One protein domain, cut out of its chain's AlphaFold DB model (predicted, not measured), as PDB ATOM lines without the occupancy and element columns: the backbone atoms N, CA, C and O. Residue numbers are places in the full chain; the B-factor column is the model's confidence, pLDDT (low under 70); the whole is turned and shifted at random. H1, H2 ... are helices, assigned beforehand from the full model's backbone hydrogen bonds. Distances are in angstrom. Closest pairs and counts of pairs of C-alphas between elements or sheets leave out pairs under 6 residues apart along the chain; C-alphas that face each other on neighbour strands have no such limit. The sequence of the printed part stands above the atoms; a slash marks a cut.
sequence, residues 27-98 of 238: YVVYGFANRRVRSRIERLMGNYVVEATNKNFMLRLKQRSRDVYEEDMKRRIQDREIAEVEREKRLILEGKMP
ATOM      1  N   TYR A  27     143.083 180.336 230.502       66.38
ATOM      2  CA  TYR A  27     142.931 178.921 230.807       66.38
ATOM      3  C   TYR A  27     143.596 178.126 229.687       66.38
ATOM      4  O   TYR A  27     143.389 178.375 228.499       66.38
ATOM      5  N   VAL A  28     144.447 177.177 230.059       63.09
ATOM      6  CA  VAL A  28     145.152 176.378 229.065       63.09
ATOM      7  C   VAL A  28     144.295 175.170 228.709       63.09
ATOM      8  O   VAL A  28     144.063 174.295 229.544       63.09
ATOM      9  N   VAL A  29     143.836 175.108 227.459       64.06
ATOM     10  CA  VAL A  29     143.153 173.928 226.920       64.06
ATOM     11  C   VAL A  29     144.206 172.863 226.613       64.06
ATOM     12  O   VAL A  29     144.830 172.848 225.553       64.06
ATOM     13  N   TYR A  30     144.453 171.967 227.569       64.50
ATOM     14  CA  TYR A  30     145.344 170.829 227.357       64.50
ATOM     15  C   TYR A  30     144.564 169.633 226.805       64.50
ATOM     16  O   TYR A  30     143.827 168.967 227.526       64.50
ATOM     17  N   GLY A  31     144.775 169.327 225.525       72.88
ATOM     18  CA  GLY A  31     144.378 168.056 224.923       72.88
ATOM     19  C   GLY A  31     145.563 167.096 224.822       72.88
ATOM     20  O   GLY A  31     146.659 167.502 224.437       72.88
ATOM     21  N   PHE A  32     145.353 165.802 225.080       72.31
ATOM     22  CA  PHE A  32     146.376 164.766 224.832       72.31
ATOM     23  C   PHE A  32     146.760 164.646 223.346       72.31
ATOM     24  O   PHE A  32     147.826 164.129 223.020       72.31
ATOM     25  N   ALA A  33     145.917 165.168 222.449       75.62
ATOM     26  CA  ALA A  33     146.202 165.293 221.023       75.62
ATOM     27  C   ALA A  33     147.218 166.407 220.695       75.62
ATOM     28  O   ALA A  33     147.787 166.410 219.604       75.62
ATOM     29  N   ASN A  34     147.488 167.343 221.615       82.56
ATOM     30  CA  ASN A  34     148.462 168.408 221.389       82.56
ATOM     31  C   ASN A  34     149.883 167.821 221.316       82.56
ATOM     32  O   ASN A  34     150.345 167.150 222.243       82.56
ATOM     33  N   ARG A  35     150.612 168.125 220.233       84.25
ATOM     34  CA  ARG A  35     151.980 167.637 219.995       84.25
ATOM     35  C   ARG A  35     152.926 167.945 221.158       84.25
ATOM     36  O   ARG A  35     153.725 167.091 221.520       84.25
ATOM     37  N   ARG A  36     152.820 169.126 221.777       83.94
ATOM     38  CA  ARG A  36     153.679 169.523 222.910       83.94
ATOM     39  C   ARG A  36     153.427 168.654 224.138       83.94
ATOM     40  O   ARG A  36     154.377 168.218 224.786       83.94
ATOM     41  N   VAL A  37     152.156 168.375 224.424       84.50
ATOM     42  CA  VAL A  37     151.743 167.495 225.525       84.50
ATOM     43  C   VAL A  37     152.222 166.074 225.250       84.50
ATOM     44  O   VAL A  37     152.867 165.475 226.105       84.50
ATOM     45  N   ARG A  38     152.008 165.572 224.029       87.12
ATOM     46  CA  ARG A  38     152.460 164.243 223.608       87.12
ATOM     47  C   ARG A  38     153.975 164.079 223.732       87.12
ATOM     48  O   ARG A  38     154.415 163.132 224.371       87.12
ATOM     49  N   SER A  39     154.768 165.024 223.223       88.69
ATOM     50  CA  SER A  39     156.232 164.995 223.352       88.69
ATOM     51  C   SER A  39     156.700 165.120 224.804       88.69
ATOM     52  O   SER A  39     157.705 164.524 225.188       88.69
ATOM     53  N   ARG A  40     155.985 165.878 225.650       88.38
ATOM     54  CA  ARG A  40     156.310 165.966 227.081       88.38
ATOM     55  C   ARG A  40     156.024 164.654 227.803       88.38
ATOM     56  O   ARG A  40     156.855 164.238 228.600       88.38
ATOM     57  N   ILE A  41     154.897 164.010 227.516       89.50
ATOM     58  CA  ILE A  41     154.546 162.703 228.081       89.50
ATOM     59  C   ILE A  41     155.515 161.629 227.589       89.50
ATOM     60  O   ILE A  41     156.004 160.859 228.405       89.50
ATOM     61  N   GLU A  42     155.866 161.627 226.305       91.12
ATOM     62  CA  GLU A  42     156.878 160.731 225.737       91.12
ATOM     63  C   GLU A  42     158.234 160.915 226.426       91.12
ATOM     64  O   GLU A  42     158.847 159.938 226.836       91.12
ATOM     65  N   ARG A  43     158.659 162.159 226.678       92.50
ATOM     66  CA  ARG A  43     159.878 162.434 227.452       92.50
ATOM     67  C   ARG A  43     159.787 161.957 228.907       92.50
ATOM     68  O   ARG A  43     160.775 161.469 229.439       92.50
ATOM     69  N   LEU A  44     158.637 162.127 229.563       92.06
ATOM     70  CA  LEU A  44     158.450 161.726 230.963       92.06
ATOM     71  C   LEU A  44     158.337 160.206 231.116       92.06
ATOM     72  O   LEU A  44     158.912 159.626 232.032       92.06
ATOM     73  N   MET A  45     157.580 159.543 230.248       90.06
ATOM     74  CA  MET A  45     157.186 158.142 230.402       90.06
ATOM     75  C   MET A  45     157.944 157.182 229.482       90.06
ATOM     76  O   MET A  45     158.030 156.003 229.814       90.06
ATOM     77  N   GLY A  46     158.516 157.670 228.379       89.19
ATOM     78  CA  GLY A  46     159.111 156.867 227.303       89.19
ATOM     79  C   GLY A  46     158.100 156.396 226.253       89.19
ATOM     80  O   GLY A  46     158.492 155.825 225.242       89.19
ATOM     81  N   ASN A  47     156.805 156.656 226.476       88.06
ATOM     82  CA  ASN A  47     155.701 156.221 225.623       88.06
ATOM     83  C   ASN A  47     154.791 157.410 225.297       88.06
ATOM     84  O   ASN A  47     154.535 158.256 226.153       88.06
ATOM     85  N   TYR A  48     154.238 157.436 224.085       83.00
ATOM     86  CA  TYR A  48     153.292 158.470 223.648       83.00
ATOM     87  C   TYR A  48     151.817 158.126 223.924       83.00
ATOM     88  O   TYR A  48     150.941 158.964 223.703       83.00
ATOM     89  N   VAL A  49     151.526 156.894 224.357       85.31
ATOM     90  CA  VAL A  49     150.169 156.424 224.672       85.31
ATOM     91  C   VAL A  49     149.882 156.677 226.148       85.31
ATOM     92  O   VAL A  49     150.652 156.270 227.017       85.31
ATOM     93  N   VAL A  50     148.764 157.348 226.422       84.69
ATOM     94  CA  VAL A  50     148.304 157.660 227.779       84.69
ATOM     95  C   VAL A  50     147.193 156.697 228.165       84.69
ATOM     96  O   VAL A  50     146.096 156.748 227.614       84.69
ATOM     97  N   GLU A  51     147.458 155.850 229.154       87.06
ATOM     98  CA  GLU A  51     146.452 154.967 229.744       87.06
ATOM     99  C   GLU A  51     145.744 155.686 230.899       87.06
ATOM    100  O   GLU A  51     146.040 155.460 232.072       87.06
ATOM    101  N   ALA A  52     144.807 156.581 230.574       83.69
ATOM    102  CA  ALA A  52     144.110 157.395 231.578       83.69
ATOM    103  C   ALA A  52     143.295 156.558 232.586       83.69
ATOM    104  O   ALA A  52     143.092 156.975 233.724       83.69
ATOM    105  N   THR A  53     142.850 155.365 232.184       90.56
ATOM    106  CA  THR A  53     142.106 154.423 233.033       90.56
ATOM    107  C   THR A  53     143.011 153.582 233.935       90.56
ATOM    108  O   THR A  53     142.543 153.028 234.929       90.56
ATOM    109  N   ASN A  54     144.309 153.485 233.631       94.12
ATOM    110  CA  ASN A  54     145.241 152.673 234.402       94.12
ATOM    111  C   ASN A  54     145.826 153.480 235.568       94.12
ATOM    112  O   ASN A  54     146.681 154.354 235.397       94.12
ATOM    113  N   LYS A  55     145.426 153.125 236.794       92.94
ATOM    114  CA  LYS A  55     145.918 153.757 238.028       92.94
ATOM    115  C   LYS A  55     147.446 153.722 238.144       92.94
ATOM    116  O   LYS A  55     148.047 154.719 238.538       92.94
ATOM    117  N   ASN A  56     148.087 152.611 237.780       94.69
ATOM    118  CA  ASN A  56     149.542 152.463 237.891       94.69
ATOM    119  C   ASN A  56     150.281 153.349 236.883       94.69
ATOM    120  O   ASN A  56     151.357 153.870 237.181       94.69
ATOM    121  N   PHE A  57     149.716 153.540 235.689       92.94
ATOM    122  CA  PHE A  57     150.249 154.491 234.717       92.94
ATOM    123  C   PHE A  57     150.150 155.924 235.252       92.94
ATOM    124  O   PHE A  57     151.156 156.630 235.298       92.94
ATOM    125  N   MET A  58     148.971 156.319 235.741       92.31
ATOM    126  CA  MET A  58     148.731 157.672 236.248       92.31
ATOM    127  C   MET A  58     149.566 158.010 237.490       92.31
ATOM    128  O   MET A  58     150.082 159.122 237.590       92.31
ATOM    129  N   LEU A  59     149.768 157.057 238.409       95.00
ATOM    130  CA  LEU A  59     150.645 157.247 239.572       95.00
ATOM    131  C   LEU A  59     152.107 157.447 239.163       95.00
ATOM    132  O   LEU A  59     152.757 158.365 239.659       95.00
ATOM    133  N   ARG A  60     152.614 156.638 238.223       94.62
ATOM    134  CA  ARG A  60     153.980 156.796 237.704       94.62
ATOM    135  C   ARG A  60     154.163 158.123 236.972       94.62
ATOM    136  O   ARG A  60     155.163 158.796 237.198       94.62
ATOM    137  N   LEU A  61     153.196 158.518 236.141       92.69
ATOM    138  CA  LEU A  61     153.221 159.801 235.440       92.69
ATOM    139  C   LEU A  61     153.227 160.976 236.426       92.69
ATOM    140  O   LEU A  61     154.026 161.896 236.269       92.69
ATOM    141  N   LYS A  62     152.383 160.920 237.466       92.75
ATOM    142  CA  LYS A  62     152.355 161.920 238.542       92.75
ATOM    143  C   LYS A  62     153.711 162.021 239.237       92.75
ATOM    144  O   LYS A  62     154.210 163.130 239.409       92.75
ATOM    145  N   GLN A  63     154.299 160.881 239.606       96.06
ATOM    146  CA  GLN A  63     155.591 160.843 240.284       96.06
ATOM    147  C   GLN A  63     156.690 161.445 239.405       96.06
ATOM    148  O   GLN A  63     157.292 162.437 239.792       96.06
ATOM    149  N   ARG A  64     156.855 160.957 238.170       95.56
ATOM    150  CA  ARG A  64     157.884 161.477 237.255       95.56
ATOM    151  C   ARG A  64     157.701 162.955 236.923       95.56
ATOM    152  O   ARG A  64     158.679 163.679 236.779       95.56
ATOM    153  N   SER A  65     156.458 163.421 236.792       93.62
ATOM    154  CA  SER A  65     156.190 164.846 236.585       93.62
ATOM    155  C   SER A  65     156.665 165.693 237.767       93.62
ATOM    156  O   SER A  65     157.132 166.811 237.551       93.62
ATOM    157  N   ARG A  66     156.524 165.185 238.995       96.19
ATOM    158  CA  ARG A  66     157.016 165.844 240.205       96.19
ATOM    159  C   ARG A  66     158.538 165.793 240.279       96.19
ATOM    160  O   ARG A  66     159.144 166.835 240.492       96.19
ATOM    161  N   ASP A  67     159.138 164.635 240.025       96.56
ATOM    162  CA  ASP A  67     160.591 164.451 240.080       96.56
ATOM    163  C   ASP A  67     161.303 165.424 239.128       96.56
ATOM    164  O   ASP A  67     162.198 166.153 239.541       96.56
ATOM    165  N   VAL A  68     160.826 165.545 237.882       95.94
ATOM    166  CA  VAL A  68     161.398 166.490 236.909       95.94
ATOM    167  C   VAL A  68     161.256 167.944 237.357       95.94
ATOM    168  O   VAL A  68     162.153 168.751 237.126       95.94
ATOM    169  N   TYR A  69     160.140 168.302 237.995       95.75
ATOM    170  CA  TYR A  69     159.975 169.643 238.553       95.75
ATOM    171  C   TYR A  69     160.969 169.903 239.692       95.75
ATOM    172  O   TYR A  69     161.579 170.968 239.748       95.75
ATOM    173  N   GLU A  70     161.155 168.929 240.582       96.94
ATOM    174  CA  GLU A  70     162.110 169.023 241.685       96.94
ATOM    175  C   GLU A  70     163.556 169.097 241.177       96.94
ATOM    176  O   GLU A  70     164.331 169.910 241.675       96.94
ATOM    177  N   GLU A  71     163.918 168.321 240.156       96.94
ATOM    178  CA  GLU A  71     165.217 168.390 239.477       96.94
ATOM    179  C   GLU A  71     165.446 169.750 238.810       96.94
ATOM    180  O   GLU A  71     166.502 170.358 238.990       96.94
ATOM    181  N   ASP A  72     164.452 170.265 238.080       96.94
ATOM    182  CA  ASP A  72     164.515 171.589 237.460       96.94
ATOM    183  C   ASP A  72     164.687 172.692 238.517       96.94
ATOM    184  O   ASP A  72     165.466 173.627 238.315       96.94
ATOM    185  N   MET A  73     164.001 172.588 239.660       97.38
ATOM    186  CA  MET A  73     164.163 173.528 240.771       97.38
ATOM    187  C   MET A  73     165.540 173.420 241.417       97.38
ATOM    188  O   MET A  73     166.187 174.448 241.609       97.38
ATOM    189  N   LYS A  74     166.021 172.204 241.693       97.94
ATOM    190  CA  LYS A  74     167.365 171.974 242.244       97.94
ATOM    191  C   LYS A  74     168.443 172.537 241.327       97.94
ATOM    192  O   LYS A  74     169.312 173.255 241.807       97.94
ATOM    193  N   ARG A  75     168.341 172.303 240.015       97.88
ATOM    194  CA  ARG A  75     169.263 172.885 239.030       97.88
ATOM    195  C   ARG A  75     169.253 174.410 239.100       97.88
ATOM    196  O   ARG A  75     170.304 175.017 239.205       97.88
ATOM    197  N   ARG A  76     168.073 175.039 239.126       97.94
ATOM    198  CA  ARG A  76     167.965 176.507 239.229       97.94
ATOM    199  C   ARG A  76     168.537 177.064 240.531       97.94
ATOM    200  O   ARG A  76     169.031 178.187 240.528       97.94
ATOM    201  N   ILE A  77     168.410 176.334 241.637       97.19
ATOM    202  CA  ILE A  77     169.015 176.712 242.918       97.19
ATOM    203  C   ILE A  77     170.541 176.641 242.795       97.19
ATOM    204  O   ILE A  77     171.201 177.636 243.067       97.19
ATOM    205  N   GLN A  78     171.081 175.539 242.274       97.25
ATOM    206  CA  GLN A  78     172.520 175.367 242.051       97.25
ATOM    207  C   GLN A  78     173.095 176.425 241.104       97.25
ATOM    208  O   GLN A  78     174.125 177.019 241.401       97.25
ATOM    209  N   ASP A  79     172.412 176.723 239.998       96.94
ATOM    210  CA  ASP A  79     172.829 177.765 239.055       96.94
ATOM    211  C   ASP A  79     172.937 179.135 239.750       96.94
ATOM    212  O   ASP A  79     173.855 179.908 239.479       96.94
ATOM    213  N   ARG A  80     172.018 179.435 240.681       95.69
ATOM    214  CA  ARG A  80     172.056 180.669 241.482       95.69
ATOM    215  C   ARG A  80     173.183 180.658 242.505       95.69
ATOM    216  O   ARG A  80     173.856 181.671 242.640       95.69
ATOM    217  N   GLU A  81     173.403 179.543 243.196       93.19
ATOM    218  CA  GLU A  81     174.517 179.383 244.140       93.19
ATOM    219  C   GLU A  81     175.866 179.581 243.436       93.19
ATOM    220  O   GLU A  81     176.728 180.308 243.925       93.19
ATOM    221  N   ILE A  82     176.028 178.997 242.245       91.44
ATOM    222  CA  ILE A  82     177.230 179.154 241.420       91.44
ATOM    223  C   ILE A  82     177.403 180.615 240.997       91.44
ATOM    224  O   ILE A  82     178.495 181.165 241.144       91.44
ATOM    225  N   ALA A  83     176.338 181.261 240.515       93.75
ATOM    226  CA  ALA A  83     176.386 182.665 240.118       93.75
ATOM    227  C   ALA A  83     176.748 183.591 241.292       93.75
ATOM    228  O   ALA A  83     177.515 184.538 241.113       93.75
ATOM    229  N   GLU A  84     176.244 183.304 242.494       90.06
ATOM    230  CA  GLU A  84     176.547 184.074 243.701       90.06
ATOM    231  C   GLU A  84     178.012 183.903 244.120       90.06
ATOM    232  O   GLU A  84     178.722 184.884 244.338       90.06
ATOM    233  N   VAL A  85     178.519 182.669 244.086       85.50
ATOM    234  CA  VAL A  85     179.938 182.369 244.310       85.50
ATOM    235  C   VAL A  85     180.837 183.082 243.292       85.50
ATOM    236  O   VAL A  85     181.897 183.611 243.636       85.50
ATOM    237  N   GLU A  86     180.452 183.114 242.017       87.00
ATOM    238  CA  GLU A  86     181.196 183.837 240.982       87.00
ATOM    239  C   GLU A  86     181.158 185.356 241.185       87.00
ATOM    240  O   GLU A  86     182.166 186.037 240.954       87.00
ATOM    241  N   ARG A  87     180.025 185.891 241.650       89.31
ATOM    242  CA  ARG A  87     179.874 187.302 242.020       89.31
ATOM    243  C   ARG A  87     180.813 187.670 243.168       89.31
ATOM    244  O   ARG A  87     181.531 188.663 243.063       89.31
ATOM    245  N   GLU A  88     180.869 186.859 244.220       81.31
ATOM    246  CA  GLU A  88     181.774 187.054 245.358       81.31
ATOM    247  C   GLU A  88     183.246 187.000 244.939       81.31
ATOM    248  O   GLU A  88     184.022 187.898 245.273       81.31
ATOM    249  N   LYS A  89     183.632 186.004 244.126       80.00
ATOM    250  CA  LYS A  89     184.988 185.923 243.552       80.00
ATOM    251  C   LYS A  89     185.357 187.203 242.808       80.00
ATOM    252  O   LYS A  89     186.477 187.694 242.947       80.00
ATOM    253  N   ARG A  90     184.418 187.757 242.035       86.19
ATOM    254  CA  ARG A  90     184.619 189.009 241.301       86.19
ATOM    255  C   ARG A  90     184.810 190.195 242.243       86.19
ATOM    256  O   ARG A  90     185.743 190.961 242.042       86.19
ATOM    257  N   LEU A  91     183.996 190.318 243.289       83.12
ATOM    258  CA  LEU A  91     184.124 191.402 244.270       83.12
ATOM    259  C   LEU A  91     185.450 191.368 245.036       83.12
ATOM    260  O   LEU A  91     186.026 192.424 245.297       83.12
ATOM    261  N   ILE A  92     185.953 190.172 245.355       76.75
ATOM    262  CA  ILE A  92     187.275 189.998 245.974       76.75
ATOM    263  C   ILE A  92     188.377 190.446 245.010       76.75
ATOM    264  O   ILE A  92     189.278 191.180 245.410       76.75
ATOM    265  N   LEU A  93     188.305 190.035 243.738       75.38
ATOM    266  CA  LEU A  93     189.276 190.441 242.713       75.38
ATOM    267  C   LEU A  93     189.256 191.953 242.455       75.38
ATOM    268  O   LEU A  93     190.308 192.557 242.268       75.38
ATOM    269  N   GLU A  94     188.073 192.566 242.481       83.31
ATOM    270  CA  GLU A  94     187.894 194.019 242.389       83.31
ATOM    271  C   GLU A  94     188.313 194.757 243.675       83.31
ATOM    272  O   GLU A  94     188.376 195.985 243.676       83.31
ATOM    273  N   GLY A  95     188.596 194.038 244.769       72.44
ATOM    274  CA  GLY A  95     189.007 194.606 246.056       72.44
ATOM    275  C   GLY A  95     187.886 195.314 246.824       72.44
ATOM    276  O   GLY A  95     188.166 196.039 247.775       72.44
ATOM    277  N   LYS A  96     186.624 195.118 246.423       78.19
ATOM    278  CA  LYS A  96     185.443 195.734 247.056       78.19
ATOM    279  C   LYS A  96     184.974 194.992 248.307       78.19
ATOM    280  O   LYS A  96     184.213 195.559 249.081       78.19
ATOM    281  N   MET A  97     185.411 193.746 248.494       73.00
ATOM    282  CA  MET A  97     185.099 192.932 249.669       73.00
ATOM    283  C   MET A  97     186.394 192.562 250.405       73.00
ATOM    284  O   MET A  97     187.314 192.025 249.773       73.00
ATOM    285  N   PRO A  98     186.511 192.848 251.715       70.00
ATOM    286  CA  PRO A  98     187.687 192.470 252.480       70.00
ATOM    287  C   PRO A  98     187.766 190.943 252.614       70.00
ATOM    288  O   PRO A  98     186.779 190.255 252.844       70.00
TER     289      PRO A  98
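What this domain is: This is residues 27 to 98 of the 238 residues of an uncharacterized protein of Graphocephala atropunctata (UniProt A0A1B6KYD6). One long helix, H2, makes the length of the domain, and a short helix, H1, stands crosswise to it near its first residues, the two forming a lopsided L. The last residues of H1 meet H2 at residues 61 to 65, a loop joins the two helices beyond that corner, and most of H2, residues 69 to 87 and then 90 to 93, sticks out as a bare arm. The printed part has 72 residues with two named helices, H1 then H2, and no named strand; the class is all helix. The whole is extended, with a radius of gyration of the C-alphas of 20.3 A and spans of 63 by 24 by 22 A.

Where its parts are: H2 covers residues 55 to 93 and measures 57.0 A from first to last C-alpha, from C-alpha 55 at (145.918, 153.757, 238.028) to C-alpha 93 at (189.276, 190.441, 242.713). H1 covers residues 35 to 45, begins with C-alpha 35 at (151.980, 167.637, 219.995) and measures 15.0 A.

How they stand to each other: H2 touches H1 with residues 61 to 65 alone, and the closest C-alphas are those of Leu 44 and Arg 64, 6.3 A apart. The lines of H1 and H2 are about perpendicular, at 89 degrees. Their centres are 20.5 A apart. In H1 and H2 every O i to N i+4 pair is within hydrogen-bond range.

The domain as a whole: The two C-alphas farthest apart are those of Thr 53 and Gly 95, 63.1 A. The link from H1 to H2, 9 residues, is short but not tight. Residues 51 to 56 stand free, and so do residues 90 to 95, of which 90 to 93 belong to H2. The printed part has no cut. The mean pLDDT of the printed part is 87.4, and residues 27 to 30 are under 70.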